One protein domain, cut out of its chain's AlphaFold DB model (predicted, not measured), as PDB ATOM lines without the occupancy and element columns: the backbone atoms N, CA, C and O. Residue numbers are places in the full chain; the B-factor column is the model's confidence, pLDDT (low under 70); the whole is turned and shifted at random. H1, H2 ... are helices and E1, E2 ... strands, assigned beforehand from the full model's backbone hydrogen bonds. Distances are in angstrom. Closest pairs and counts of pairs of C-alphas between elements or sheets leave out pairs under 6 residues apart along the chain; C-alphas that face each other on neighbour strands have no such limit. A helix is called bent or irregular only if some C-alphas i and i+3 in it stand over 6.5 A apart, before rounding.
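What this domain is: This is residues 96 to 202 of the 229 residues of the protein "GUB_WAK_bind domain-containing protein" of Triticum aestivum (UniProt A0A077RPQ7). Picture a strongly twisted sheet of four strands, E3, E4, E2 and E5, with H3 laid across one face and H2 over the opposite face near one end. A small ribbon of two strands, E1 and E6, makes the other end of the long axis, and the short H1 only grazes the sheet. The 107 printed residues hold three named helices and six named strands, in the order H1 E1 E2 H2 E3 E4 E5 H3 E6; both sheets, E3-E4-E2-E5 and E1-E6, are antiparallel, and the class is mixed. The whole is compact, with a radius of gyration of the C-alphas of 13.9 A, yet elongated, spanning 44 by 26 by 23 A.

How they stand to each other: Start at H1, residues 100 to 103, which only grazes the sheet with residues 100 to 101; its closest C-alphas to E5, residues 170 to 177, are Ala 100 and Val 175, 6.6 A apart. Next, E1, residues 108 to 110, is antiparallel to E6, residues 197 to 201, with N 109 and O 200 at 2.9 A. Then look at E2, residues 115 to 122, an inner strand: it is antiparallel to E5, with N 117 and O 175 at 2.9 A, and to E4, residues 148 to 155, with N 118 and O 151 at 2.9 A. H2, residues 125 to 133, is on the sheet at a height of 8.7 A, over E2 and along the strands at 22 degrees to E2 on the local plane; the closest C-alphas are Cys 122 and Ala 128, 5.4 A apart. E3, residues 137 to 139, forms a hairpin with E4, with N 138 and O 150 at 2.9 A. E2, H2 and E3 make a split strand-helix-strand unit, two strands running the same way with E4 between them, and its crossover is right-handed. H3, residues 186 to 195, gives three layers, with helices on opposite faces: its height is 8.5 A, over E2 and only just over E4 and E5 with 3 C-alphas each, across the strands at 69 degrees to E2 on the local plane. Its closest C-alphas to E4 are Ala 186 and Ala 152, 4.8 A apart. In H2 every O i to N i+4 pair is within hydrogen-bond range, in H3 4 of 6 are, and H1 is too short for such a pair.

Where its parts are: Find C-alpha 100 at (208.968, 259.831, 154.076), where H1 begins. E2 runs 22.8 A from C-alpha 115 at (208.317, 247.008, 156.036); E4 spans 22.1 A, E5 21.4 A, H2 12.8 A and H3 13.6 A. H3 is irregular, with C-alphas 187 and 190 at 8.2 A. E6, 13.3 A long, ends at C-alpha 201, (219.935, 256.680, 145.428).

The domain as a whole: The C-alphas farthest apart are those of Glu 126 and Gln 202, 44.3 A. The printed part has no cut, and the long link is E4 to E5, residues 156 to 169. Confidence is under 70 at residues 143 to 145 and 158 to 161.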
ATOM      1  N   PRO A  96     202.913 263.196 162.138       76.44
ATOM      2  CA  PRO A  96     203.033 263.850 160.840       76.44
ATOM      3  C   PRO A  96     202.065 263.223 159.846       76.44
ATOM      4  O   PRO A  96     201.866 262.014 159.895       76.44
ATOM      5  N   SER A  97     201.546 264.034 158.928       80.12
ATOM      6  CA  SER A  97     200.633 263.610 157.862       80.12
ATOM      7  C   SER A  97     201.332 263.146 156.582       80.12
ATOM      8  O   SER A  97     200.729 262.485 155.742       80.12
ATOM      9  N   TRP A  98     202.616 263.469 156.422       84.06
ATOM     10  CA  TRP A  98     203.383 263.215 155.203       84.06
ATOM     11  C   TRP A  98     204.205 261.925 155.271       84.06
ATOM     12  O   TRP A  98     204.819 261.570 156.294       84.06
ATOM     13  N   ASN A  99     204.310 261.251 154.130       85.50
ATOM     14  CA  ASN A  99     205.150 260.074 153.994       85.50
ATOM     15  C   ASN A  99     206.623 260.485 153.877       85.50
ATOM     16  O   ASN A  99     206.966 261.590 153.459       85.50
ATOM     17  N   ALA A 100     207.533 259.574 154.227       81.31
ATOM     18  CA  ALA A 100     208.968 259.831 154.076       81.31
ATOM     19  C   ALA A 100     209.347 260.115 152.608       81.31
ATOM     20  O   ALA A 100     210.197 260.960 152.340       81.31
ATOM     21  N   SER A 101     208.684 259.450 151.655       80.06
ATOM     22  CA  SER A 101     208.867 259.670 150.215       80.06
ATOM     23  C   SER A 101     208.530 261.088 149.758       80.06
ATOM     24  O   SER A 101     209.112 261.538 148.780       80.06
ATOM     25  N   ASP A 102     207.631 261.786 150.455       81.62
ATOM     26  CA  ASP A 102     207.227 263.155 150.103       81.62
ATOM     27  C   ASP A 102     208.304 264.176 150.495       81.62
ATOM     28  O   ASP A 102     208.387 265.267 149.932       81.62
ATOM     29  N   GLN A 103     209.142 263.815 151.471       83.81
ATOM     30  CA  GLN A 103     210.237 264.651 151.959       83.81
ATOM     31  C   GLN A 103     211.569 264.342 151.279       83.81
ATOM     32  O   GLN A 103     212.446 265.206 151.192       83.81
ATOM     33  N   LEU A 104     211.738 263.101 150.832       84.56
ATOM     34  CA  LEU A 104     212.925 262.661 150.120       84.56
ATOM     35  C   LEU A 104     212.909 263.187 148.684       84.56
ATOM     36  O   LEU A 104     211.898 263.139 147.988       84.56
ATOM     37  N   GLY A 105     214.065 263.661 148.220       78.75
ATOM     38  CA  GLY A 105     214.238 264.030 146.820       78.75
ATOM     39  C   GLY A 105     213.966 262.840 145.895       78.75
ATOM     40  O   GLY A 105     214.183 261.682 146.255       78.75
ATOM     41  N   ARG A 106     213.554 263.114 144.656       83.00
ATOM     42  CA  ARG A 106     213.209 262.081 143.652       83.00
ATOM     43  C   ARG A 106     214.372 261.178 143.246       83.00
ATOM     44  O   ARG A 106     214.175 260.185 142.550       83.00
ATOM     45  N   LEU A 107     215.585 261.541 143.648       89.62
ATOM     46  CA  LEU A 107     216.779 260.733 143.459       89.62
ATOM     47  C   LEU A 107     216.880 259.596 144.477       89.62
ATOM     48  O   LEU A 107     217.704 258.712 144.274       89.62
ATOM     49  N   PHE A 108     216.047 259.580 145.518       91.50
ATOM     50  CA  PHE A 108     215.999 258.512 146.509       91.50
ATOM     51  C   PHE A 108     214.786 257.615 146.307       91.50
ATOM     52  O   PHE A 108     213.707 258.055 145.910       91.50
ATOM     53  N   ARG A 109     214.960 256.337 146.634       91.19
ATOM     54  CA  ARG A 109     213.893 255.342 146.621       91.19
ATOM     55  C   ARG A 109     213.930 254.535 147.906       91.19
ATOM     56  O   ARG A 109     214.987 254.069 148.315       91.19
ATOM     57  N   VAL A 110     212.768 254.343 148.524       91.81
ATOM     58  CA  VAL A 110     212.614 253.407 149.641       91.81
ATOM     59  C   VAL A 110     212.645 251.984 149.099       91.81
ATOM     60  O   VAL A 110     211.863 251.633 148.214       91.81
ATOM     61  N   GLU A 111     213.552 251.165 149.627       91.12
ATOM     62  CA  GLU A 111     213.732 249.802 149.133       91.12
ATOM     63  C   GLU A 111     212.556 248.883 149.518       91.12
ATOM     64  O   GLU A 111     212.082 248.947 150.657       91.12
ATOM     65  N   PRO A 112     212.118 247.956 148.641       89.50
ATOM     66  CA  PRO A 112     211.007 247.041 148.939       89.50
ATOM     67  C   PRO A 112     211.277 246.027 150.061       89.50
ATOM     68  O   PRO A 112     210.368 245.335 150.527       89.50
ATOM     69  N   ILE A 113     212.540 245.893 150.480       90.62
ATOM     70  CA  ILE A 113     212.916 245.070 151.635       90.62
ATOM     71  C   ILE A 113     212.410 245.665 152.952       90.62
ATOM     72  O   ILE A 113     212.246 244.931 153.928       90.62
ATOM     73  N   ASN A 114     212.145 246.973 152.981       93.94
ATOM     74  CA  ASN A 114     211.541 247.608 154.140       93.94
ATOM     75  C   ASN A 114     210.132 247.063 154.382       93.94
ATOM     76  O   ASN A 114     209.440 246.581 153.483       93.94
ATOM     77  N   LEU A 115     209.701 247.175 155.626       93.19
ATOM     78  CA  LEU A 115     208.317 247.008 156.036       93.19
ATOM     79  C   LEU A 115     207.685 248.385 156.207       93.19
ATOM     80  O   LEU A 115     208.373 249.409 156.158       93.19
ATOM     81  N   LYS A 116     206.376 248.410 156.440       90.75
ATOM     82  CA  LYS A 116     205.666 249.643 156.779       90.75
ATOM     83  C   LYS A 116     204.997 249.567 158.137       90.75
ATOM     84  O   LYS A 116     204.342 248.580 158.468       90.75
ATOM     85  N   LEU A 117     205.128 250.645 158.892       93.44
ATOM     86  CA  LEU A 117     204.186 251.014 159.934       93.44
ATOM     87  C   LEU A 117     203.190 252.010 159.348       93.44
ATOM     88  O   LEU A 117     203.530 252.775 158.446       93.44
ATOM     89  N   VAL A 118     201.971 252.000 159.869       92.94
ATOM     90  CA  VAL A 118     200.972 253.022 159.563       92.94
ATOM     91  C   VAL A 118     200.617 253.721 160.852       92.94
ATOM     92  O   VAL A 118     200.154 253.076 161.793       92.94
ATOM     93  N   LEU A 119     200.891 255.017 160.897       92.62
ATOM     94  CA  LEU A 119     200.532 255.883 162.004       92.62
ATOM     95  C   LEU A 119     199.175 256.501 161.709       92.62
ATOM     96  O   LEU A 119     198.931 256.935 160.588       92.62
ATOM     97  N   TYR A 120     198.324 256.544 162.719       91.94
ATOM     98  CA  TYR A 120     196.992 257.112 162.652       91.94
ATOM     99  C   TYR A 120     196.885 258.291 163.597       91.94
ATOM    100  O   TYR A 120     197.352 258.203 164.733       91.94
ATOM    101  N   ASN A 121     196.215 259.347 163.154       91.50
ATOM    102  CA  ASN A 121     195.809 260.473 163.982       91.50
ATOM    103  C   ASN A 121     194.303 260.692 163.847       91.50
ATOM    104  O   ASN A 121     193.824 261.224 162.844       91.50
ATOM    105  N   CYS A 122     193.540 260.243 164.841       91.44
ATOM    106  CA  CYS A 122     192.086 260.323 164.805       91.44
ATOM    107  C   CYS A 122     191.599 261.643 165.408       91.44
ATOM    108  O   CYS A 122     191.739 261.891 166.610       91.44
ATOM    109  N   THR A 123     190.991 262.487 164.576       86.06
ATOM    110  CA  THR A 123     190.470 263.798 164.994       86.06
ATOM    111  C   THR A 123     189.045 263.713 165.542       86.06
ATOM    112  O   THR A 123     188.644 264.561 166.338       86.06
ATOM    113  N   LYS A 124     188.292 262.666 165.176       88.62
ATOM    114  CA  LYS A 124     186.936 262.390 165.678       88.62
ATOM    115  C   LYS A 124     186.966 261.420 166.864       88.62
ATOM    116  O   LYS A 124     187.704 260.433 166.849       88.62
ATOM    117  N   ALA A 125     186.138 261.671 167.879       89.38
ATOM    118  CA  ALA A 125     186.089 260.855 169.095       89.38
ATOM    119  C   ALA A 125     185.605 259.424 168.814       89.38
ATOM    120  O   ALA A 125     186.151 258.466 169.364       89.38
ATOM    121  N   GLU A 126     184.632 259.278 167.916       92.88
ATOM    122  CA  GLU A 126     184.063 257.999 167.491       92.88
ATOM    123  C   GLU A 126     185.111 257.164 166.752       92.88
ATOM    124  O   GLU A 126     185.299 255.990 167.064       92.88
ATOM    125  N   ALA A 127     185.865 257.789 165.844       93.50
ATOM    126  CA  ALA A 127     186.954 257.135 165.123       93.50
ATOM    127  C   ALA A 127     188.047 256.653 166.088       93.50
ATOM    128  O   ALA A 127     188.487 255.506 166.022       93.50
ATOM    129  N   ALA A 128     188.418 257.484 167.068       91.69
ATOM    130  CA  ALA A 128     189.356 257.081 168.108       91.69
ATOM    131  C   ALA A 128     188.802 255.953 169.004       91.69
ATOM    132  O   ALA A 128     189.572 255.141 169.513       91.69
ATOM    133  N   ALA A 129     187.489 255.884 169.241       93.06
ATOM    134  CA  ALA A 129     186.869 254.787 169.986       93.06
ATOM    135  C   ALA A 129     186.907 253.468 169.195       93.06
ATOM    136  O   ALA A 129     187.268 252.439 169.766       93.06
ATOM    137  N   VAL A 130     186.626 253.513 167.888       94.19
ATOM    138  CA  VAL A 130     186.770 252.363 166.979       94.19
ATOM    139  C   VAL A 130     188.224 251.889 166.939       94.19
ATOM    140  O   VAL A 130     188.490 250.706 167.145       94.19
ATOM    141  N   ALA A 131     189.176 252.811 166.776       93.81
ATOM    142  CA  ALA A 131     190.603 252.498 166.750       93.81
ATOM    143  C   ALA A 131     191.091 251.805 168.038       93.81
ATOM    144  O   ALA A 131     191.915 250.897 167.972       93.81
ATOM    145  N   ARG A 132     190.545 252.167 169.210       92.38
ATOM    146  CA  ARG A 132     190.859 251.499 170.493       92.38
ATOM    147  C   ARG A 132     190.363 250.056 170.575       92.38
ATOM    148  O   ARG A 132     190.894 249.292 171.375       92.38
ATOM    149  N   GLN A 133     189.331 249.699 169.814       93.62
ATOM    150  CA  GLN A 133     188.755 248.352 169.811       93.62
ATOM    151  C   GLN A 133     189.415 247.431 168.773       93.62
ATOM    152  O   GLN A 133     189.293 246.209 168.876       93.62
ATOM    153  N   ASP A 134     190.132 247.992 167.798       93.94
ATOM    154  CA  ASP A 134     190.866 247.225 166.795       93.94
ATOM    155  C   ASP A 134     192.129 246.596 167.401       93.94
ATOM    156  O   ASP A 134     193.056 247.272 167.842       93.94
ATOM    157  N   ARG A 135     192.193 245.262 167.381       92.56
ATOM    158  CA  ARG A 135     193.315 244.488 167.936       92.56
ATOM    159  C   ARG A 135     194.616 244.634 167.144       92.56
ATOM    160  O   ARG A 135     195.670 244.277 167.664       92.56
ATOM    161  N   ALA A 136     194.558 245.098 165.895       92.56
ATOM    162  CA  ALA A 136     195.739 245.349 165.072       92.56
ATOM    163  C   ALA A 136     196.368 246.726 165.338       92.56
ATOM    164  O   ALA A 136     197.479 246.985 164.860       92.56
ATOM    165  N   LEU A 137     195.670 247.600 166.071       94.94
ATOM    166  CA  LEU A 137     196.133 248.935 166.422       94.94
ATOM    167  C   LEU A 137     196.715 248.971 167.831       94.94
ATOM    168  O   LEU A 137     196.139 248.476 168.798       94.94
ATOM    169  N   VAL A 138     197.874 249.610 167.947       93.81
ATOM    170  CA  VAL A 138     198.536 249.875 169.221       93.81
ATOM    171  C   VAL A 138     198.478 251.377 169.494       93.81
ATOM    172  O   VAL A 138     198.876 252.153 168.626       93.81
ATOM    173  N   PRO A 139     198.010 251.827 170.670       91.44
ATOM    174  CA  PRO A 139     198.051 253.241 171.028       91.44
ATOM    175  C   PRO A 139     199.492 253.762 171.091       91.44
ATOM    176  O   PRO A 139     200.352 253.142 171.725       91.44
ATOM    177  N   ILE A 140     199.751 254.915 170.474       89.69
ATOM    178  CA  ILE A 140     201.046 255.596 170.579       89.69
ATOM    179  C   ILE A 140     201.129 256.286 171.942       89.69
ATOM    180  O   ILE A 140     200.204 256.988 172.366       89.69
ATOM    181  N   ARG A 141     202.246 256.072 172.642       82.81
ATOM    182  CA  ARG A 141     202.464 256.516 174.024       82.81
ATOM    183  C   ARG A 141     202.942 257.969 174.076       82.81
ATOM    184  O   ARG A 141     204.124 258.237 174.240       82.81
ATOM    185  N   CYS A 142     202.007 258.904 173.963       77.00
ATOM    186  CA  CYS A 142     202.266 260.349 173.984       77.00
ATOM    187  C   CYS A 142     201.170 261.070 174.788       77.00
ATOM    188  O   CYS A 142     200.099 261.426 174.290       77.00
ATOM    189  N   GLY A 143     201.424 261.235 176.084       68.31
ATOM    190  CA  GLY A 143     200.467 261.833 177.012       68.31
ATOM    191  C   GLY A 143     199.215 260.979 177.274       68.31
ATOM    192  O   GLY A 143     198.974 259.936 176.669       68.31
ATOM    193  N   ASN A 144     198.383 261.441 178.209       64.56
ATOM    194  CA  ASN A 144     197.248 260.670 178.741       64.56
ATOM    195  C   ASN A 144     196.001 260.649 177.831       64.56
ATOM    196  O   ASN A 144     195.026 259.974 178.153       64.56
ATOM    197  N   LYS A 145     195.988 261.410 176.727       66.31
ATOM    198  CA  LYS A 145     194.806 261.617 175.862       66.31
ATOM    199  C   LYS A 145     195.091 261.421 174.370       66.31
ATOM    200  O   LYS A 145     194.404 261.994 173.530       66.31
ATOM    201  N   SER A 146     196.101 260.625 174.028       76.31
ATOM    202  CA  SER A 146     196.423 260.359 172.628       76.31
ATOM    203  C   SER A 146     195.266 259.665 171.890       76.31
ATOM    204  O   SER A 146     194.742 258.643 172.343       76.31
ATOM    205  N   ASN A 147     194.894 260.221 170.735       89.06
ATOM    206  CA  ASN A 147     194.077 259.567 169.707       89.06
ATOM    207  C   ASN A 147     194.953 259.062 168.547       89.06
ATOM    208  O   ASN A 147     194.479 258.921 167.417       89.06
ATOM    209  N   ALA A 148     196.237 258.840 168.825       90.94
ATOM    210  CA  ALA A 148     197.189 258.346 167.858       90.94
ATOM    211  C   ALA A 148     197.443 256.851 168.045       90.94
ATOM    212  O   ALA A 148     197.618 256.364 169.166       90.94
ATOM    213  N   PHE A 149     197.491 256.130 166.931       92.88
ATOM    214  CA  PHE A 149     197.651 254.679 166.910       92.88
ATOM    215  C   PHE A 149     198.683 254.272 165.870       92.88
ATOM    216  O   PHE A 149     198.963 255.012 164.932       92.88
ATOM    217  N   VAL A 150     199.237 253.078 166.018       94.31
ATOM    218  CA  VAL A 150     200.148 252.480 165.051       94.31
ATOM    219  C   VAL A 150     199.700 251.072 164.698       94.31
ATOM    220  O   VAL A 150     199.306 250.287 165.560       94.31
ATOM    221  N   ARG A 151     199.796 250.744 163.412       94.44
ATOM    222  CA  ARG A 151     199.567 249.410 162.859       94.44
ATOM    223  C   ARG A 151     200.824 248.908 162.171       94.44
ATOM    224  O   ARG A 151     201.484 249.656 161.451       94.44
ATOM    225  N   ALA A 152     201.112 247.619 162.318       93.44
ATOM    226  CA  ALA A 152     202.091 246.948 161.476       93.44
ATOM    227  C   ALA A 152     201.462 246.601 160.123       93.44
ATOM    228  O   ALA A 152     200.368 246.037 160.041       93.44
ATOM    229  N   GLY A 153     202.156 246.955 159.051       88.81
ATOM    230  CA  GLY A 153     201.806 246.577 157.697       88.81
ATOM    231  C   GLY A 153     202.683 245.457 157.151       88.81
ATOM    232  O   GLY A 153     203.497 244.863 157.849       88.81
ATOM    233  N   GLY A 154     202.480 245.166 155.867       87.75
ATOM    234  CA  GLY A 154     203.303 244.213 155.132       87.75
ATOM    235  C   GLY A 154     204.624 244.829 154.669       87.75
ATOM    236  O   GLY A 154     205.152 245.768 155.269       87.75
ATOM    237  N   ARG A 155     205.132 244.314 153.550       88.69
ATOM    238  CA  ARG A 155     206.264 244.929 152.853       88.69
ATOM    239  C   ARG A 155     205.929 246.352 152.423       88.69
ATOM    240  O   ARG A 155     204.762 246.688 152.201       88.69
ATOM    241  N   TYR A 156     206.973 247.157 152.303       85.56
ATOM    242  CA  TYR A 156     206.922 248.431 151.617       85.56
ATOM    243  C   TYR A 156     206.837 248.149 150.114       85.56
ATOM    244  O   TYR A 156     207.830 248.092 149.393       85.56
ATOM    245  N   ASP A 157     205.632 247.874 149.645       73.81
ATOM    246  CA  ASP A 157     205.309 247.933 148.236       73.81
ATOM    247  C   ASP A 157     205.232 249.422 147.878       73.81
ATOM    248  O   ASP A 157     204.373 250.144 148.360       73.81
ATOM    249  N   GLY A 158     206.153 249.930 147.055       61.44
ATOM    250  CA  GLY A 158     206.098 251.324 146.578       61.44
ATOM    251  C   GLY A 158     204.857 251.647 145.724       61.44
ATOM    252  O   GLY A 158     204.840 252.665 145.045       61.44
ATOM    253  N   THR A 159     203.877 250.743 145.694       59.91
ATOM    254  CA  THR A 159     202.539 250.916 145.151       59.91
ATOM    255  C   THR A 159     201.606 251.319 146.283       59.91
ATOM    256  O   THR A 159     201.438 250.588 147.259       59.91
ATOM    257  N   ASP A 160     200.987 252.472 146.098       56.44
ATOM    258  CA  ASP A 160     200.090 253.185 146.997       56.44
ATOM    259  C   ASP A 160     198.777 252.436 147.298       56.44
ATOM    260  O   ASP A 160     197.680 252.935 147.048       56.44
ATOM    261  N   ASP A 161     198.840 251.244 147.895       66.75
ATOM    262  CA  ASP A 161     197.672 250.615 148.522       66.75
ATOM    263  C   ASP A 161     197.389 251.283 149.883       66.75
ATOM    264  O   ASP A 161     197.353 250.650 150.942       66.75
ATOM    265  N   TYR A 162     197.259 252.614 149.868       70.31
ATOM    266  CA  TYR A 162     196.813 253.406 151.016       70.31
ATOM    267  C   TYR A 162     195.342 253.137 151.325       70.31
ATOM    268  O   TYR A 162     194.926 253.281 152.473       70.31
ATOM    269  N   ALA A 163     194.564 252.689 150.332       79.62
ATOM    270  CA  ALA A 163     193.150 252.366 150.488       79.62
ATOM    271  C   ALA A 163     192.919 251.329 151.597       79.62
ATOM    272  O   ALA A 163     192.028 251.511 152.425       79.62
ATOM    273  N   ARG A 164     193.771 250.298 151.701       83.56
ATOM    274  CA  ARG A 164     193.672 249.289 152.775       83.56
ATOM    275  C   ARG A 164     193.913 249.834 154.185       83.56
ATOM    276  O   ARG A 164     193.620 249.159 155.171       83.56
ATOM    277  N   TYR A 165     194.536 251.003 154.272       87.19
ATOM    278  CA  TYR A 165     194.882 251.667 155.519       87.19
ATOM    279  C   TYR A 165     193.985 252.853 155.822       87.19
ATOM    280  O   TYR A 165     194.113 253.416 156.905       87.19
ATOM    281  N   HIS A 166     193.076 253.206 154.919       89.25
ATOM    282  CA  HIS A 166     192.086 254.234 155.167       89.25
ATOM    283  C   HIS A 166     191.198 253.840 156.354       89.25
ATOM    284  O   HIS A 166     190.639 252.743 156.403       89.25
ATOM    285  N   MET A 167     191.048 254.765 157.296       90.56
ATOM    286  CA  MET A 167     190.127 254.658 158.417       90.56
ATOM    287  C   MET A 167     189.350 255.966 158.504       90.56
ATOM    288  O   MET A 167     189.941 257.039 158.620       90.56
ATOM    289  N   GLU A 168     188.025 255.886 158.435       91.69
ATOM    290  CA  GLU A 168     187.189 257.081 158.455       91.69
ATOM    291  C   GLU A 168     187.395 257.874 159.755       91.69
ATOM    292  O   GLU A 168     187.318 257.333 160.857       91.69
ATOM    293  N   GLY A 169     187.656 259.178 159.626       92.00
ATOM    294  CA  GLY A 169     187.891 260.060 160.772       92.00
ATOM    295  C   GLY A 169     189.304 259.994 161.362       92.00
ATOM    296  O   GLY A 169     189.546 260.643 162.385       92.00
ATOM    297  N   CYS A 170     190.226 259.271 160.719       91.94
ATOM    298  CA  CYS A 170     191.645 259.275 161.051       91.94
ATOM    299  C   CYS A 170     192.493 259.613 159.824       91.94
ATOM    300  O   CYS A 170     192.280 259.094 158.731       91.94
ATOM    301  N   GLU A 171     193.488 260.465 160.026       90.88
ATOM    302  CA  GLU A 171     194.564 260.653 159.060       90.88
ATOM    303  C   GLU A 171     195.576 259.517 159.208       90.88
ATOM    304  O   GLU A 171     195.834 259.073 160.329       90.88
ATOM    305  N   ALA A 172     196.117 259.025 158.092       90.56
ATOM    306  CA  ALA A 172     197.025 257.886 158.068       90.56
ATOM    307  C   ALA A 172     198.327 258.231 157.343       90.56
ATOM    308  O   ALA A 172     198.306 258.800 156.253       90.56
ATOM    309  N   THR A 173     199.453 257.812 157.915       90.19
ATOM    310  CA  THR A 173     200.787 258.084 157.374       90.19
ATOM    311  C   THR A 173     201.639 256.831 157.391       90.19
ATOM    312  O   THR A 173     201.739 256.138 158.408       90.19
ATOM    313  N   VAL A 174     202.276 256.534 156.259       90.19
ATOM    314  CA  VAL A 174     203.125 255.356 156.103       90.19
ATOM    315  C   VAL A 174     204.559 255.688 156.492       90.19
ATOM    316  O   VAL A 174     205.166 256.656 156.030       90.19
ATOM    317  N   VAL A 175     205.122 254.833 157.340       91.75
ATOM    318  CA  VAL A 175     206.484 254.962 157.844       91.75
ATOM    319  C   VAL A 175     207.274 253.717 157.466       91.75
ATOM    320  O   VAL A 175     206.986 252.634 157.987       91.75
ATOM    321  N   PRO A 176     208.259 253.834 156.561       93.81
ATOM    322  CA  PRO A 176     209.137 252.721 156.259       93.81
ATOM    323  C   PRO A 176     210.014 252.395 157.467       93.81
ATOM    324  O   PRO A 176     210.537 253.290 158.132       93.81
ATOM    325  N   VAL A 177     210.187 251.104 157.737       94.56
ATOM    326  CA  VAL A 177     211.062 250.595 158.800       94.56
ATOM    327  C   VAL A 177     211.749 249.311 158.355       94.56
ATOM    328  O   VAL A 177     211.179 248.506 157.614       94.56
ATOM    329  N   LEU A 178     212.960 249.066 158.846       93.00
ATOM    330  CA  LEU A 178     213.569 247.744 158.762       93.00
ATOM    331  C   LEU A 178     213.009 246.862 159.879       93.00
ATOM    332  O   LEU A 178     213.193 247.136 161.063       93.00
ATOM    333  N   GLY A 179     212.318 245.793 159.488       83.25
ATOM    334  CA  GLY A 179     211.821 244.794 160.425       83.25
ATOM    335  C   GLY A 179     212.942 244.054 161.147       83.25
ATOM    336  O   GLY A 179     214.021 243.822 160.601       83.25
ATOM    337  N   VAL A 180     212.648 243.604 162.362       73.88
ATOM    338  CA  VAL A 180     213.510 242.696 163.120       73.88
ATOM    339  C   VAL A 180     213.212 241.280 162.624       73.88
ATOM    340  O   VAL A 180     212.061 240.854 162.627       73.88
ATOM    341  N   HIS A 181     214.223 240.580 162.097       77.19
ATOM    342  CA  HIS A 181     214.052 239.288 161.404       77.19
ATOM    343  C   HIS A 181     213.000 239.321 160.273       77.19
ATOM    344  O   HIS A 181     212.287 238.350 160.040       77.19
ATOM    345  N   GLY A 182     212.882 240.454 159.569       76.25
ATOM    346  CA  GLY A 182     211.920 240.612 158.472       76.25
ATOM    347  C   GLY A 182     210.461 240.756 158.917       76.25
ATOM    348  O   GLY A 182     209.569 240.686 158.075       76.25
ATOM    349  N   MET A 183     210.212 240.988 160.210       80.19
ATOM    350  CA  MET A 183     208.881 241.229 160.769       80.19
ATOM    351  C   MET A 183     208.809 242.595 161.461       80.19
ATOM    352  O   MET A 183     209.786 243.077 162.038       80.19
ATOM    353  N   ALA A 184     207.634 243.223 161.414       86.81
ATOM    354  CA  ALA A 184     207.328 244.439 162.157       86.81
ATOM    355  C   ALA A 184     206.214 244.126 163.154       86.81
ATOM    356  O   ALA A 184     205.148 243.651 162.770       86.81
ATOM    357  N   ASN A 185     206.461 244.411 164.431       91.38
ATOM    358  CA  ASN A 185     205.435 244.398 165.462       91.38
ATOM    359  C   ASN A 185     205.087 245.847 165.817       91.38
ATOM    360  O   ASN A 185     205.971 246.618 166.191       91.38
ATOM    361  N   ALA A 186     203.805 246.200 165.715       93.00
ATOM    362  CA  ALA A 186     203.308 247.533 166.036       93.00
ATOM    363  C   ALA A 186     203.662 247.949 167.469       93.00
ATOM    364  O   ALA A 186     203.979 249.108 167.700       93.00
ATOM    365  N   SER A 187     203.700 247.012 168.423       92.81
ATOM    366  CA  SER A 187     204.079 247.291 169.814       92.81
ATOM    367  C   SER A 187     205.530 247.751 169.981       92.81
ATOM    368  O   SER A 187     205.855 248.367 170.992       92.81
ATOM    369  N   ASN A 188     206.388 247.504 168.988       92.25
ATOM    370  CA  ASN A 188     207.797 247.894 168.985       92.25
ATOM    371  C   ASN A 188     208.051 249.096 168.058       92.25
ATOM    372  O   ASN A 188     209.185 249.294 167.615       92.25
ATOM    373  N   TYR A 189     207.019 249.888 167.737       92.44
ATOM    374  CA  TYR A 189     207.112 250.995 166.779       92.44
ATOM    375  C   TYR A 189     208.290 251.939 167.056       92.44
ATOM    376  O   TYR A 189     208.994 252.316 166.128       92.44
ATOM    377  N   GLU A 190     208.567 252.256 168.322       91.00
ATOM    378  CA  GLU A 190     209.658 253.154 168.722       91.00
ATOM    379  C   GLU A 190     211.033 252.625 168.300       91.00
ATOM    380  O   GLU A 190     211.855 253.349 167.729       91.00
ATOM    381  N   GLN A 191     211.270 251.333 168.544       92.69
ATOM    382  CA  GLN A 191     212.507 250.651 168.170       92.69
ATOM    383  C   GLN A 191     212.621 250.528 166.651       92.69
ATOM    384  O   GLN A 191     213.705 250.720 166.104       92.69
ATOM    385  N   LEU A 192     211.512 250.245 165.965       94.75
ATOM    386  CA  LEU A 192     211.474 250.128 164.507       94.75
ATOM    387  C   LEU A 192     211.758 251.474 163.820       94.75
ATOM    388  O   LEU A 192     212.591 251.529 162.920       94.75
ATOM    389  N   ILE A 193     211.135 252.563 164.282       93.50
ATOM    390  CA  ILE A 193     211.365 253.923 163.765       93.50
ATOM    391  C   ILE A 193     212.805 254.357 164.045       93.50
ATOM    392  O   ILE A 193     213.494 254.830 163.143       93.50
ATOM    393  N   SER A 194     213.298 254.134 165.266       93.31
ATOM    394  CA  SER A 194     214.686 254.453 165.634       93.31
ATOM    395  C   SER A 194     215.710 253.592 164.891       93.31
ATOM    396  O   SER A 194     216.828 254.036 164.640       93.31
ATOM    397  N   GLY A 195     215.325 252.373 164.511       94.19
ATOM    398  CA  GLY A 195     216.106 251.488 163.656       94.19
ATOM    399  C   GLY A 195     216.192 251.975 162.210       94.19
ATOM    400  O   GLY A 195     217.084 251.536 161.483       94.19
ATOM    401  N   GLY A 196     215.317 252.885 161.792       95.38
ATOM    402  CA  GLY A 196     215.340 253.471 160.463       95.38
ATOM    403  C   GLY A 196     214.974 252.495 159.346       95.38
ATOM    404  O   GLY A 196     214.506 251.377 159.574       95.38
ATOM    405  N   PHE A 197     215.206 252.930 158.115       95.88
ATOM    406  CA  PHE A 197     214.838 252.222 156.896       95.88
ATOM    407  C   PHE A 197     215.904 252.370 155.813       95.88
ATOM    408  O   PHE A 197     216.763 253.251 155.880       95.88
ATOM    409  N   LEU A 198     215.868 251.466 154.837       95.62
ATOM    410  CA  LEU A 198     216.816 251.415 153.733       95.62
ATOM    411  C   LEU A 198     216.329 252.248 152.539       95.62
ATOM    412  O   LEU A 198     215.208 252.080 152.059       95.62
ATOM    413  N   LEU A 199     217.205 253.102 152.035       94.69
ATOM    414  CA  LEU A 199     217.054 253.853 150.802       94.69
ATOM    415  C   LEU A 199     218.104 253.411 149.792       94.69
ATOM    416  O   LEU A 199     219.212 253.037 150.174       94.69
ATOM    417  N   THR A 200     217.794 253.564 148.515       94.56
ATOM    418  CA  THR A 200     218.784 253.644 147.439       94.56
ATOM    419  C   THR A 200     218.771 255.030 146.815       94.56
ATOM    420  O   THR A 200     217.777 255.754 146.925       94.56
ATOM    421  N   TRP A 201     219.872 255.423 146.173       93.81
ATOM    422  CA  TRP A 201     219.935 256.680 145.428       93.81
ATOM    423  C   TRP A 201     220.349 256.488 143.968       93.81
ATOM    424  O   TRP A 201     221.122 255.593 143.615       93.81
ATOM    425  N   GLN A 202     219.841 257.366 143.107       89.19
ATOM    426  CA  GLN A 202     220.098 257.368 141.671       89.19
ATOM    427  C   GLN A 202     221.232 258.329 141.313       89.19
ATOM    428  O   GLN A 202     221.335 259.430 141.849       89.19
TER     429      GLN A 202